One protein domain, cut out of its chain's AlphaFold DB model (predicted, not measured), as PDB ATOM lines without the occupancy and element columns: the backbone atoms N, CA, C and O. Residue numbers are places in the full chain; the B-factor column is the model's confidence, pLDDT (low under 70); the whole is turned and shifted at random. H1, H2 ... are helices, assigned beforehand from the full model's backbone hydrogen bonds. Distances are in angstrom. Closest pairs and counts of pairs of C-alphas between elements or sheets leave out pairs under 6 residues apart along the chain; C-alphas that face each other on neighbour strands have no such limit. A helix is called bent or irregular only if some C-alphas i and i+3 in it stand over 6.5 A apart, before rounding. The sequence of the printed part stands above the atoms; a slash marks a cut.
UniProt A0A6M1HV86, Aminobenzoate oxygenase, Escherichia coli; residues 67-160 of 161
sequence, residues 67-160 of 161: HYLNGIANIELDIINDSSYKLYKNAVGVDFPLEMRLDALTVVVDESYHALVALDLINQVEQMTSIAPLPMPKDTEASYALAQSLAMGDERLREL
ATOM      1  N   HIS A  67     -26.641 -30.641 105.985       97.12
ATOM      2  CA  HIS A  67     -25.568 -29.754 105.543       97.12
ATOM      3  C   HIS A  67     -24.586 -30.475 104.610       97.12
ATOM      4  O   HIS A  67     -24.220 -29.957 103.559       97.12
ATOM      5  N   TYR A  68     -24.198 -31.701 104.967       96.94
ATOM      6  CA  TYR A  68     -23.293 -32.522 104.172       96.94
ATOM      7  C   TYR A  68     -23.884 -32.899 102.803       96.94
ATOM      8  O   TYR A  68     -23.219 -32.731 101.785       96.94
ATOM      9  N   LEU A  69     -25.136 -33.368 102.761       97.50
ATOM     10  CA  LEU A  69     -25.818 -33.742 101.517       97.50
ATOM     11  C   LEU A  69     -26.068 -32.531 100.608       97.50
ATOM     12  O   LEU A  69     -25.862 -32.626  99.400       97.50
ATOM     13  N   ASN A  70     -26.454 -31.389 101.181       97.75
ATOM     14  CA  ASN A  70     -26.590 -30.132 100.446       97.75
ATOM     15  C   ASN A  70     -25.241 -29.695  99.856       97.75
ATOM     16  O   ASN A  70     -25.166 -29.308  98.696       97.75
ATOM     17  N   GLY A  71     -24.161 -29.825 100.633       97.25
ATOM     18  CA  GLY A  71     -22.808 -29.535 100.166       97.25
ATOM     19  C   GLY A  71     -22.366 -30.418  98.996       97.25
ATOM     20  O   GLY A  71     -21.779 -29.899  98.051       97.25
ATOM     21  N   ILE A  72     -22.690 -31.719  99.023       96.94
ATOM     22  CA  ILE A  72     -22.476 -32.611  97.871       96.94
ATOM     23  C   ILE A  72     -23.223 -32.059  96.659       96.94
ATOM     24  O   ILE A  72     -22.587 -31.751  95.660       96.94
ATOM     25  N   ALA A  73     -24.542 -31.865  96.763       97.56
ATOM     26  CA  ALA A  73     -25.354 -31.416  95.634       97.56
ATOM     27  C   ALA A  73     -24.822 -30.117  95.005       97.56
ATOM     28  O   ALA A  73     -24.721 -30.035  93.785       97.56
ATOM     29  N   ASN A  74     -24.413 -29.142  95.819       96.19
ATOM     30  CA  ASN A  74     -23.872 -27.881  95.314       96.19
ATOM     31  C   ASN A  74     -22.503 -28.063  94.639       96.19
ATOM     32  O   ASN A  74     -22.279 -27.507  93.571       96.19
ATOM     33  N   ILE A  75     -21.586 -28.860  95.201       96.56
ATOM     34  CA  ILE A  75     -20.286 -29.124  94.552       96.56
ATOM     35  C   ILE A  75     -20.486 -29.836  93.208       96.56
ATOM     36  O   ILE A  75     -19.880 -29.443  92.209       96.56
ATOM     37  N   GLU A  76     -21.353 -30.850  93.179       97.62
ATOM     38  CA  GLU A  76     -21.647 -31.611  91.966       97.62
ATOM     39  C   GLU A  76     -22.246 -30.719  90.867       97.62
ATOM     40  O   GLU A  76     -21.802 -30.751  89.716       97.62
ATOM     41  N   LEU A  77     -23.231 -29.885  91.212       95.50
ATOM     42  CA  LEU A  77     -23.955 -29.060  90.246       95.50
ATOM     43  C   LEU A  77     -23.199 -27.788  89.845       95.50
ATOM     44  O   LEU A  77     -23.108 -27.487  88.654       95.50
ATOM     45  N   ASP A  78     -22.660 -27.051  90.811       92.69
ATOM     46  CA  ASP A  78     -22.162 -25.694  90.574       92.69
ATOM     47  C   ASP A  78     -20.685 -25.675  90.174       92.69
ATOM     48  O   ASP A  78     -20.242 -24.740  89.511       92.69
ATOM     49  N   ILE A  79     -19.914 -26.702  90.550       93.31
ATOM     50  CA  ILE A  79     -18.483 -26.780  90.236       93.31
ATOM     51  C   ILE A  79     -18.222 -27.852  89.180       93.31
ATOM     52  O   ILE A  79     -17.662 -27.557  88.118       93.31
ATOM     53  N   ILE A  80     -18.587 -29.106  89.462       96.69
ATOM     54  CA  ILE A  80     -18.153 -30.237  88.631       96.69
ATOM     55  C   ILE A  80     -18.921 -30.267  87.308       96.69
ATOM     56  O   ILE A  80     -18.303 -30.364  86.239       96.69
ATOM     57  N   ASN A  81     -20.246 -30.126  87.349       97.06
ATOM     58  CA  ASN A  81     -21.069 -30.076  86.143       97.06
ATOM     59  C   ASN A  81     -20.748 -28.870  85.263       97.06
ATOM     60  O   ASN A  81     -20.608 -29.036  84.051       97.06
ATOM     61  N   ASP A  82     -20.594 -27.680  85.847       94.62
ATOM     62  CA  ASP A  82     -20.218 -26.478  85.098       94.62
ATOM     63  C   ASP A  82     -18.865 -26.661  84.387       94.62
ATOM     64  O   ASP A  82     -18.768 -26.494  83.165       94.62
ATOM     65  N   SER A  83     -17.850 -27.149  85.108       93.75
ATOM     66  CA  SER A  83     -16.528 -27.453  84.540       93.75
ATOM     67  C   SER A  83     -16.604 -28.490  83.414       93.75
ATOM     68  O   SER A  83     -16.007 -28.316  82.346       93.75
ATOM     69  N   SER A  84     -17.367 -29.567  83.616       96.75
ATOM     70  CA  SER A  84     -17.534 -30.641  82.630       96.75
ATOM     71  C   SER A  84     -18.272 -30.153  81.382       96.75
ATOM     72  O   SER A  84     -17.920 -30.514  80.254       96.75
ATOM     73  N   TYR A  85     -19.260 -29.273  81.558       96.12
ATOM     74  CA  TYR A  85     -19.986 -28.657  80.456       96.12
ATOM     75  C   TYR A  85     -19.083 -27.731  79.636       96.12
ATOM     76  O   TYR A  85     -19.073 -27.808  78.403       96.12
ATOM     77  N   LYS A  86     -18.270 -26.901  80.300       94.38
ATOM     78  CA  LYS A  86     -17.283 -26.034  79.643       94.38
ATOM     79  C   LYS A  86     -16.233 -26.843  78.877       94.38
ATOM     80  O   LYS A  86     -15.925 -26.494  77.734       94.38
ATOM     81  N   LEU A  87     -15.761 -27.964  79.434       94.62
ATOM     82  CA  LEU A  87     -14.870 -28.908  78.745       94.62
ATOM     83  C   LEU A  87     -15.529 -29.463  77.478       94.62
ATOM     84  O   LEU A  87     -14.953 -29.373  76.395       94.62
ATOM     85  N   TYR A  88     -16.762 -29.969  77.573       95.75
ATOM     86  CA  TYR A  88     -17.503 -30.467  76.409       95.75
ATOM     87  C   TYR A  88     -17.648 -29.403  75.304       95.75
ATOM     88  O   TYR A  88     -17.592 -29.719  74.112       95.75
ATOM     89  N   LYS A  89     -17.817 -28.132  75.683       95.50
ATOM     90  CA  LYS A  89     -17.948 -27.008  74.746       95.50
ATOM     91  C   LYS A  89     -16.622 -26.478  74.196       95.50
ATOM     92  O   LYS A  89     -16.678 -25.619  73.323       95.50
ATOM     93  N   ASN A  90     -15.469 -26.970  74.665       94.12
ATOM     94  CA  ASN A  90     -14.156 -26.345  74.443       94.12
ATOM     95  C   ASN A  90     -14.138 -24.857  74.849       94.12
ATOM     96  O   ASN A  90     -13.468 -24.032  74.235       94.12
ATOM     97  N   ALA A  91     -14.885 -24.498  75.896       91.69
ATOM     98  CA  ALA A  91     -15.035 -23.117  76.354       91.69
ATOM     99  C   ALA A  91     -13.920 -22.668  77.321       91.69
ATOM    100  O   ALA A  91     -14.016 -21.600  77.907       91.69
ATOM    101  N   VAL A  92     -12.861 -23.469  77.478       86.38
ATOM    102  CA  VAL A  92     -11.755 -23.239  78.431       86.38
ATOM    103  C   VAL A  92     -10.416 -22.981  77.728       86.38
ATOM    104  O   VAL A  92      -9.348 -23.298  78.246       86.38
ATOM    105  N   GLY A  93     -10.454 -22.443  76.503       86.00
ATOM    106  CA  GLY A  93      -9.253 -22.062  75.745       86.00
ATOM    107  C   GLY A  93      -8.408 -23.233  75.223       86.00
ATOM    108  O   GLY A  93      -7.296 -23.015  74.743       86.00
ATOM    109  N   VAL A  94      -8.928 -24.462  75.308       87.88
ATOM    110  CA  VAL A  94      -8.305 -25.694  74.809       87.88
ATOM    111  C   VAL A  94      -9.340 -26.497  74.027       87.88
ATOM    112  O   VAL A  94     -10.465 -26.689  74.490       87.88
ATOM    113  N   ASP A  95      -8.938 -27.000  72.860       94.00
ATOM    114  CA  ASP A  95      -9.755 -27.909  72.064       94.00
ATOM    115  C   ASP A  95      -9.530 -29.365  72.477       94.00
ATOM    116  O   ASP A  95      -8.485 -29.957  72.195       94.00
ATOM    117  N   PHE A  96     -10.533 -29.967  73.114       93.62
ATOM    118  CA  PHE A  96     -10.481 -31.370  73.507       93.62
ATOM    119  C   PHE A  96     -10.930 -32.303  72.369       93.62
ATOM    120  O   PHE A  96     -11.886 -31.994  71.641       93.62
ATOM    121  N   PRO A  97     -10.299 -33.487  72.227       94.81
ATOM    122  CA  PRO A  97     -10.768 -34.538  71.329       94.81
ATOM    123  C   PRO A  97     -12.220 -34.938  71.616       94.81
ATOM    124  O   PRO A  97     -12.682 -34.889  72.755       94.81
ATOM    125  N   LEU A  98     -12.946 -35.393  70.587       92.00
ATOM    126  CA  LEU A  98     -14.352 -35.796  70.719       92.00
ATOM    127  C   LEU A  98     -14.579 -36.825  71.835       92.00
ATOM    128  O   LEU A  98     -15.548 -36.690  72.573       92.00
ATOM    129  N   GLU A  99     -13.691 -37.808  71.978       91.62
ATOM    130  CA  GLU A  99     -13.808 -38.856  72.999       91.62
ATOM    131  C   GLU A  99     -13.829 -38.271  74.417       91.62
ATOM    132  O   GLU A  99     -14.754 -38.549  75.171       91.62
ATOM    133  N   MET A 100     -12.903 -37.358  74.737       93.31
ATOM    134  CA  MET A 100     -12.860 -36.686  76.043       93.31
ATOM    135  C   MET A 100     -14.100 -35.827  76.298       93.31
ATOM    136  O   MET A 100     -14.601 -35.764  77.416       93.31
ATOM    137  N   ARG A 101     -14.622 -35.172  75.257       94.69
ATOM    138  CA  ARG A 101     -15.838 -34.358  75.375       94.69
ATOM    139  C   ARG A 101     -17.066 -35.226  75.648       94.69
ATOM    140  O   ARG A 101     -17.919 -34.836  76.438       94.69
ATOM    141  N   LEU A 102     -17.159 -36.403  75.029       94.25
ATOM    142  CA  LEU A 102     -18.229 -37.360  75.325       94.25
ATOM    143  C   LEU A 102     -18.089 -37.946  76.736       94.25
ATOM    144  O   LEU A 102     -19.097 -38.059  77.429       94.25
ATOM    145  N   ASP A 103     -16.867 -38.236  77.186       94.44
ATOM    146  CA  ASP A 103     -16.611 -38.669  78.564       94.44
ATOM    147  C   ASP A 103     -17.026 -37.578  79.574       94.44
ATOM    148  O   ASP A 103     -17.665 -37.882  80.579       94.44
ATOM    149  N   ALA A 104     -16.797 -36.292  79.285       95.94
ATOM    150  CA  ALA A 104     -17.266 -35.197  80.143       95.94
ATOM    151  C   ALA A 104     -18.798 -35.155  80.276       95.94
ATOM    152  O   ALA A 104     -19.317 -34.857  81.348       95.94
ATOM    153  N   LEU A 105     -19.548 -35.518  79.228       96.56
ATOM    154  CA  LEU A 105     -21.005 -35.639  79.339       96.56
ATOM    155  C   LEU A 105     -21.433 -36.808  80.233       96.56
ATOM    156  O   LEU A 105     -22.481 -36.718  80.866       96.56
ATOM    157  N   THR A 106     -20.644 -37.884  80.321       97.19
ATOM    158  CA  THR A 106     -20.940 -38.969  81.272       97.19
ATOM    159  C   THR A 106     -20.768 -38.526  82.720       97.19
ATOM    160  O   THR A 106     -21.604 -38.873  83.551       97.19
ATOM    161  N   VAL A 107     -19.773 -37.672  82.996       97.69
ATOM    162  CA  VAL A 107     -19.603 -37.030  84.309       97.69
ATOM    163  C   VAL A 107     -20.827 -36.178  84.626       97.69
ATOM    164  O   VAL A 107     -21.428 -36.357  85.676       97.69
ATOM    165  N   VAL A 108     -21.290 -35.348  83.679       98.19
ATOM    166  CA  VAL A 108     -22.493 -34.522  83.895       98.19
ATOM    167  C   VAL A 108     -23.713 -35.356  84.297       98.19
ATOM    168  O   VAL A 108     -24.495 -34.955  85.160       98.19
ATOM    169  N   VAL A 109     -23.894 -36.521  83.671       98.06
ATOM    170  CA  VAL A 109     -24.997 -37.430  84.001       98.06
ATOM    171  C   VAL A 109     -24.843 -38.015  85.407       98.06
ATOM    172  O   VAL A 109     -25.823 -38.033  86.155       98.06
ATOM    173  N   ASP A 110     -23.645 -38.474  85.770       98.06
ATOM    174  CA  ASP A 110     -23.391 -39.084  87.078       98.06
ATOM    175  C   ASP A 110     -23.527 -38.067  88.216       98.06
ATOM    176  O   ASP A 110     -24.266 -38.325  89.166       98.06
ATOM    177  N   GLU A 111     -22.928 -36.883  88.094       98.44
ATOM    178  CA  GLU A 111     -22.961 -35.884  89.169       98.44
ATOM    179  C   GLU A 111     -24.349 -35.256  89.333       98.44
ATOM    180  O   GLU A 111     -24.816 -35.034  90.454       98.44
ATOM    181  N   SER A 112     -25.100 -35.095  88.236       98.31
ATOM    182  CA  SER A 112     -26.525 -34.737  88.323       98.31
ATOM    183  C   SER A 112     -27.339 -35.802  89.067       98.31
ATOM    184  O   SER A 112     -28.264 -35.476  89.818       98.31
ATOM    185  N   TYR A 113     -27.009 -37.084  88.882       98.12
ATOM    186  CA  TYR A 113     -27.660 -38.166  89.613       98.12
ATOM    187  C   TYR A 113     -27.229 -38.213  91.086       98.12
ATOM    188  O   TYR A 113     -28.073 -38.433  91.954       98.12
ATOM    189  N   HIS A 114     -25.957 -37.962  91.403       98.12
ATOM    190  CA  HIS A 114     -25.483 -37.863  92.786       98.12
ATOM    191  C   HIS A 114     -26.165 -36.718  93.540       98.12
ATOM    192  O   HIS A 114     -26.652 -36.931  94.654       98.12
ATOM    193  N   ALA A 115     -26.301 -35.547  92.911       98.19
ATOM    194  CA  ALA A 115     -27.053 -34.427  93.467       98.19
ATOM    195  C   ALA A 115     -28.525 -34.797  93.714       98.19
ATOM    196  O   ALA A 115     -29.050 -34.544  94.800       98.19
ATOM    197  N   LEU A 116     -29.180 -35.472  92.759       98.06
ATOM    198  CA  LEU A 116     -30.545 -35.976  92.943       98.06
ATOM    199  C   LEU A 116     -30.642 -36.921  94.147       98.06
ATOM    200  O   LEU A 116     -31.540 -36.760  94.969       98.06
ATOM    201  N   VAL A 117     -29.733 -37.890  94.270       98.12
ATOM    202  CA  VAL A 117     -29.713 -38.830  95.402       98.12
ATOM    203  C   VAL A 117     -29.539 -38.086  96.726       98.12
ATOM    204  O   VAL A 117     -30.233 -38.404  97.691       98.12
ATOM    205  N   ALA A 118     -28.647 -37.096  96.785       98.06
ATOM    206  CA  ALA A 118     -28.397 -36.329  97.998       98.06
ATOM    207  C   ALA A 118     -29.628 -35.514  98.428       98.06
ATOM    208  O   ALA A 118     -30.061 -35.617  99.577       98.06
ATOM    209  N   LEU A 119     -30.235 -34.766  97.504       97.94
ATOM    210  CA  LEU A 119     -31.418 -33.942  97.777       97.94
ATOM    211  C   LEU A 119     -32.658 -34.791  98.088       97.94
ATOM    212  O   LEU A 119     -33.448 -34.453  98.970       97.94
ATOM    213  N   ASP A 120     -32.815 -35.927  97.410       98.31
ATOM    214  CA  ASP A 120     -33.890 -36.869  97.702       98.31
ATOM    215  C   ASP A 120     -33.729 -37.499  99.093       98.31
ATOM    216  O   ASP A 120     -34.706 -37.625  99.830       98.31
ATOM    217  N   LEU A 121     -32.501 -37.828  99.505       97.88
ATOM    218  CA  LEU A 121     -32.228 -38.308 100.862       97.88
ATOM    219  C   LEU A 121     -32.555 -37.261 101.933       97.88
ATOM    220  O   LEU A 121     -33.079 -37.644 102.976       97.88
ATOM    221  N   ILE A 122     -32.315 -35.967 101.691       98.12
ATOM    222  CA  ILE A 122     -32.737 -34.898 102.616       98.12
ATOM    223  C   ILE A 122     -34.251 -34.976 102.850       98.12
ATOM    224  O   ILE A 122     -34.691 -35.081 103.996       98.12
ATOM    225  N   ASN A 123     -35.035 -35.010 101.767       98.19
ATOM    226  CA  ASN A 123     -36.494 -35.101 101.831       98.19
ATOM    227  C   ASN A 123     -36.964 -36.389 102.533       98.19
ATOM    228  O   ASN A 123     -37.859 -36.352 103.377       98.19
ATOM    229  N   GLN A 124     -36.335 -37.533 102.250       97.94
ATOM    230  CA  GLN A 124     -36.667 -38.794 102.919       97.94
ATOM    231  C   GLN A 124     -36.356 -38.759 104.426       97.94
ATOM    232  O   GLN A 124     -37.167 -39.224 105.227       97.94
ATOM    233  N   VAL A 125     -35.212 -38.200 104.840       97.12
ATOM    234  CA  VAL A 125     -34.855 -38.078 106.266       97.12
ATOM    235  C   VAL A 125     -35.792 -37.106 106.981       97.12
ATOM    236  O   VAL A 125     -36.183 -37.385 108.113       97.12
ATOM    237  N   GLU A 126     -36.192 -35.998 106.349       97.38
ATOM    238  CA  GLU A 126     -37.185 -35.073 106.919       97.38
ATOM    239  C   GLU A 126     -38.515 -35.786 107.176       97.38
ATOM    240  O   GLU A 126     -39.013 -35.769 108.301       97.38
ATOM    241  N   GLN A 127     -39.046 -36.500 106.179       96.44
ATOM    242  CA  GLN A 127     -40.286 -37.268 106.327       96.44
ATOM    243  C   GLN A 127     -40.180 -38.335 107.424       96.44
ATOM    244  O   GLN A 127     -41.101 -38.514 108.217       96.44
ATOM    245  N   MET A 128     -39.041 -39.026 107.495       95.12
ATOM    246  CA  MET A 128     -38.809 -40.106 108.454       95.12
ATOM    247  C   MET A 128     -38.615 -39.606 109.892       95.12
ATOM    248  O   MET A 128     -39.013 -40.279 110.840       95.12
ATOM    249  N   THR A 129     -37.968 -38.455 110.078       93.88
ATOM    250  CA  THR A 129     -37.596 -37.945 111.409       93.88
ATOM    251  C   THR A 129     -38.510 -36.835 111.915       93.88
ATOM    252  O   THR A 129     -38.482 -36.541 113.107       93.88
ATOM    253  N   SER A 130     -39.311 -36.227 111.035       95.44
ATOM    254  CA  SER A 130     -40.071 -34.995 111.292       95.44
ATOM    255  C   SER A 130     -39.201 -33.804 111.728       95.44
ATOM    256  O   SER A 130     -39.696 -32.860 112.342       95.44
ATOM    257  N   ILE A 131     -37.898 -33.840 111.429       96.69
ATOM    258  CA  ILE A 131     -36.961 -32.743 111.687       96.69
ATOM    259  C   ILE A 131     -36.749 -32.001 110.372       96.69
ATOM    260  O   ILE A 131     -36.137 -32.535 109.455       96.69
ATOM    261  N   ALA A 132     -37.229 -30.762 110.285       98.00
ATOM    262  CA  ALA A 132     -37.015 -29.938 109.100       98.00
ATOM    263  C   ALA A 132     -35.543 -29.481 108.993       98.00
ATOM    264  O   ALA A 132     -34.916 -29.187 110.024       98.00
ATOM    265  N   PRO A 133     -34.979 -29.369 107.778       98.06
ATOM    266  CA  PRO A 133     -33.668 -28.768 107.578       98.06
ATOM    267  C   PRO A 133     -33.627 -27.313 108.061       98.06
ATOM    268  O   PRO A 133     -34.539 -26.527 107.799       98.06
ATOM    269  N   LEU A 134     -32.544 -26.927 108.739       97.75
ATOM    270  CA  LEU A 134     -32.223 -25.511 108.930       97.75
ATOM    271  C   LEU A 134     -31.963 -24.836 107.569       97.75
ATOM    272  O   LEU A 134     -31.667 -25.532 106.595       97.75
ATOM    273  N   PRO A 135     -32.037 -23.491 107.470       97.44
ATOM    274  CA  PRO A 135     -31.669 -22.788 106.246       97.44
ATOM    275  C   PRO A 135     -30.276 -23.209 105.768       97.44
ATOM    276  O   PRO A 135     -29.282 -22.992 106.463       97.44
ATOM    277  N   MET A 136     -30.224 -23.836 104.595       94.81
ATOM    278  CA  MET A 136     -28.982 -24.348 104.029       94.81
ATOM    279  C   MET A 136     -28.189 -23.224 103.358       94.81
ATOM    280  O   MET A 136     -28.786 -22.319 102.760       94.81
ATOM    281  N   PRO A 137     -26.850 -23.258 103.442       92.44
ATOM    282  CA  PRO A 137     -26.022 -22.313 102.716       92.44
ATOM    283  C   PRO A 137     -26.188 -22.521 101.206       92.44
ATOM    284  O   PRO A 137     -26.339 -23.646 100.724       92.44
ATOM    285  N   LYS A 138     -26.167 -21.412 100.460       89.19
ATOM    286  CA  LYS A 138     -26.189 -21.441  98.991       89.19
ATOM    287  C   LYS A 138     -24.856 -21.913  98.427       89.19
ATOM    288  O   LYS A 138     -24.838 -22.688  97.486       89.19
ATOM    289  N   ASP A 139     -23.766 -21.491  99.052       89.69
ATOM    290  CA  ASP A 139     -22.414 -21.823  98.632       89.69
ATOM    291  C   ASP A 139     -21.796 -22.816  99.611       89.69
ATOM    292  O   ASP A 139     -21.988 -22.718 100.824       89.69
ATOM    293  N   THR A 140     -21.005 -23.749  99.090       91.38
ATOM    294  CA  THR A 140     -20.076 -24.513  99.928       91.38
ATOM    295  C   THR A 140     -18.830 -23.691 100.222       91.38
ATOM    296  O   THR A 140     -18.527 -22.726  99.520       91.38
ATOM    297  N   GLU A 141     -18.042 -24.103 101.211       91.19
ATOM    298  CA  GLU A 141     -16.739 -23.498 101.488       91.19
ATOM    299  C   GLU A 141     -15.827 -23.552 100.255       91.19
ATOM    300  O   GLU A 141     -15.087 -22.606  99.993       91.19
ATOM    301  N   ALA A 142     -15.920 -24.628  99.466       88.50
ATOM    302  CA  ALA A 142     -15.191 -24.773  98.211       88.50
ATOM    303  C   ALA A 142     -15.672 -23.775  97.147       88.50
ATOM    304  O   ALA A 142     -14.850 -23.096  96.537       88.50
ATOM    305  N   SER A 143     -16.990 -23.639  96.967       88.44
ATOM    306  CA  SER A 143     -17.580 -22.699  95.997       88.44
ATOM    307  C   SER A 143     -17.258 -21.253  96.370       88.44
ATOM    308  O   SER A 143     -16.841 -20.457  95.530       88.44
ATOM    309  N   TYR A 144     -17.350 -20.930  97.660       90.12
ATOM    310  CA  TYR A 144     -16.970 -19.629  98.191       90.12
ATOM    311  C   TYR A 144     -15.478 -19.342  97.971       90.12
ATOM    312  O   TYR A 144     -15.119 -18.276  97.473       90.12
ATOM    313  N   ALA A 145     -14.595 -20.291  98.301       90.69
ATOM    314  CA  ALA A 145     -13.157 -20.132  98.096       90.69
ATOM    315  C   ALA A 145     -12.795 -19.978  96.610       90.69
ATOM    316  O   ALA A 145     -11.929 -19.165  96.273       90.69
ATOM    317  N   LEU A 146     -13.474 -20.711  95.722       88.44
ATOM    318  CA  LEU A 146     -13.325 -20.577  94.276       88.44
ATOM    319  C   LEU A 146     -13.728 -19.172  93.814       88.44
ATOM    320  O   LEU A 146     -12.933 -18.500  93.160       88.44
ATOM    321  N   ALA A 147     -14.905 -18.690  94.222       87.31
ATOM    322  CA  ALA A 147     -15.383 -17.353  93.878       87.31
ATOM    323  C   ALA A 147     -14.423 -16.248  94.353       87.31
ATOM    324  O   ALA A 147     -14.100 -15.334  93.592       87.31
ATOM    325  N   GLN A 148     -13.905 -16.353  95.581       90.44
ATOM    326  CA  GLN A 148     -12.906 -15.413  96.104       90.44
ATOM    327  C   GLN A 148     -11.604 -15.456  95.297       90.44
ATOM    328  O   GLN A 148     -11.056 -14.413  94.937       90.44
ATOM    329  N   SER A 149     -11.128 -16.656  94.962       89.31
ATOM    330  CA  SER A 149      -9.899 -16.834  94.182       89.31
ATOM    331  C   SER A 149     -10.035 -16.245  92.776       89.31
ATOM    332  O   SER A 149      -9.138 -15.542  92.313       89.31
ATOM    333  N   LEU A 150     -11.179 -16.456  92.120       85.81
ATOM    334  CA  LEU A 150     -11.490 -15.873  90.813       85.81
ATOM    335  C   LEU A 150     -11.556 -14.345  90.868       85.81
ATOM    336  O   LEU A 150     -10.975 -13.676  90.015       85.81
ATOM    337  N   ALA A 151     -12.188 -13.782  91.900       87.62
ATOM    338  CA  ALA A 151     -12.279 -12.336  92.094       87.62
ATOM    339  C   ALA A 151     -10.911 -11.660  92.315       87.62
ATOM    340  O   ALA A 151     -10.770 -10.463  92.052       87.62
ATOM    341  N   MET A 152      -9.904 -12.410  92.763       87.44
ATOM    342  CA  MET A 152      -8.520 -11.946  92.912       87.44
ATOM    343  C   MET A 152      -7.639 -12.263  91.692       87.44
ATOM    344  O   MET A 152      -6.576 -11.664  91.541       87.44
ATOM    345  N   GLY A 153      -8.062 -13.196  90.837       80.19
ATOM    346  CA  GLY A 153      -7.322 -13.636  89.657       80.19
ATOM    347  C   GLY A 153      -7.349 -12.630  88.505       80.19
ATOM    348  O   GLY A 153      -8.202 -11.739  88.460       80.19
ATOM    349  N   ASP A 154      -6.412 -12.805  87.572       82.62
ATOM    350  CA  ASP A 154      -6.352 -12.072  86.301       82.62
ATOM    351  C   ASP A 154      -7.646 -12.287  85.490       82.62
ATOM    352  O   ASP A 154      -8.252 -13.358  85.543       82.62
ATOM    353  N   GLU A 155      -8.063 -11.282  84.724       76.44
ATOM    354  CA  GLU A 155      -9.287 -11.287  83.912       76.44
ATOM    355  C   GLU A 155      -9.320 -12.495  82.966       76.44
ATOM    356  O   GLU A 155     -10.328 -13.190  82.866       76.44
ATOM    357  N   ARG A 156      -8.159 -12.857  82.407       72.69
ATOM    358  CA  ARG A 156      -8.008 -14.028  81.535       72.69
ATOM    359  C   ARG A 156      -8.300 -15.363  82.231       72.69
ATOM    360  O   ARG A 156      -8.709 -16.307  81.569       72.69
ATOM    361  N   LEU A 157      -8.076 -15.471  83.543       70.12
ATOM    362  CA  LEU A 157      -8.430 -16.669  84.317       70.12
ATOM    363  C   LEU A 157      -9.927 -16.711  84.638       70.12
ATOM    364  O   LEU A 157     -10.490 -17.796  84.731       70.12
ATOM    365  N   ARG A 158     -10.571 -15.545  84.772       69.81
ATOM    366  CA  ARG A 158     -12.021 -15.444  85.001       69.81
ATOM    367  C   ARG A 158     -12.830 -15.816  83.768       69.81
ATOM    368  O   ARG A 158     -13.917 -16.345  83.913       69.81
ATOM    369  N   GLU A 159     -12.308 -15.550  82.574       69.69
ATOM    370  CA  GLU A 159     -12.970 -15.910  81.312       69.69
ATOM    371  C   GLU A 159     -12.908 -17.415  80.993       69.69
ATOM    372  O   GLU A 159     -13.664 -17.892  80.148       69.69
ATOM    373  N   LEU A 160     -12.004 -18.163  81.640       65.25
ATOM    374  CA  LEU A 160     -11.800 -19.601  81.418       65.25
ATOM    375  C   LEU A 160     -12.553 -20.492  82.417       65.25
ATOM    376  O   LEU A 160     -12.659 -21.697  82.179       65.25
TER     377      LEU A 160
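This is residues 67 to 160 of the 161 residues of the protein "Aminobenzoate oxygenase" of Escherichia coli (UniProt A0A6M1HV86). A long helical hairpin of H2 and H1, side by side, makes the main body, with the shorter H3 set at an angle on H1 across from H2, so that H1 is in the middle of a thin slab. The far end of H2 sticks out beyond H1 with the turn after it, residues 126 to 131, and the chain then folds back past the beginning of H1 to reach H3, after which comes the small H4. The printed part has 94 residues with four named helices, in the order H1, H2, H3, H4, and no named strand; the class is all helix. The whole is loose, with a radius of gyration of the C-alphas of 16.2 A, and only just flat, spanning 50 by 33 by 12 A.

The longest helix is H2, residues 98 to 129, 46.9 A from C-alpha 98 at (-14.352, -35.796, 70.719) to C-alpha 129 at (-37.596, -37.945, 111.409). H1, residues 67 to 88, is 30.2 A long and begins with C-alpha 67 at (-25.568, -29.754, 105.543). H1 is neither bent nor irregular, but only just: C-alphas 78 and 81 are 6.3 A apart. H3 holds residues 141 to 152 and is 16.6 A long. H4, residues 155 to 158, is 5.1 A long and ends with C-alpha 158 at (-12.021, -15.444, 85.001).

H2 touches H1 with 42 pairs of C-alphas within 8 A, the closest being those of Ala 73 and Ala 115, 4.1 A apart. The two form a helical hairpin, at a shallow tilt of 17 degrees, opposite ways. H1 touches H3 with residues 75 to 79 alone, and H3 touches H1 with residues 142 to 143 alone; the closest C-alphas are those of Ile 79 and Ser 143, 7.1 A apart. H1 and H3 run the same way at a steep tilt of 46 degrees. H3 and H4 only just touch, only at the corner by their link, with 3 pairs of C-alphas within 8 A; the closest are those of Leu 150 and Arg 158, 5.9 A apart. H2 is apart from H3 and H4, and H1 is apart from H4. Every O i to N i+4 pair is within hydrogen-bond range in H2 and H3, and 15 of 18 are in H1; H4 is too short for such a pair.

The two C-alphas farthest apart are those of Asp 95 and Ser 130, at 50.1 A. The printed part has no cut. The link from H2 to H3 is long, with 11 residues, that from H1 to H2 is short, with 9, and that from H3 to H4 is tight, with 2. The mean pLDDT of the printed part is 92.8; residues 158 to 160, of which 158 belongs to H4, are under 70.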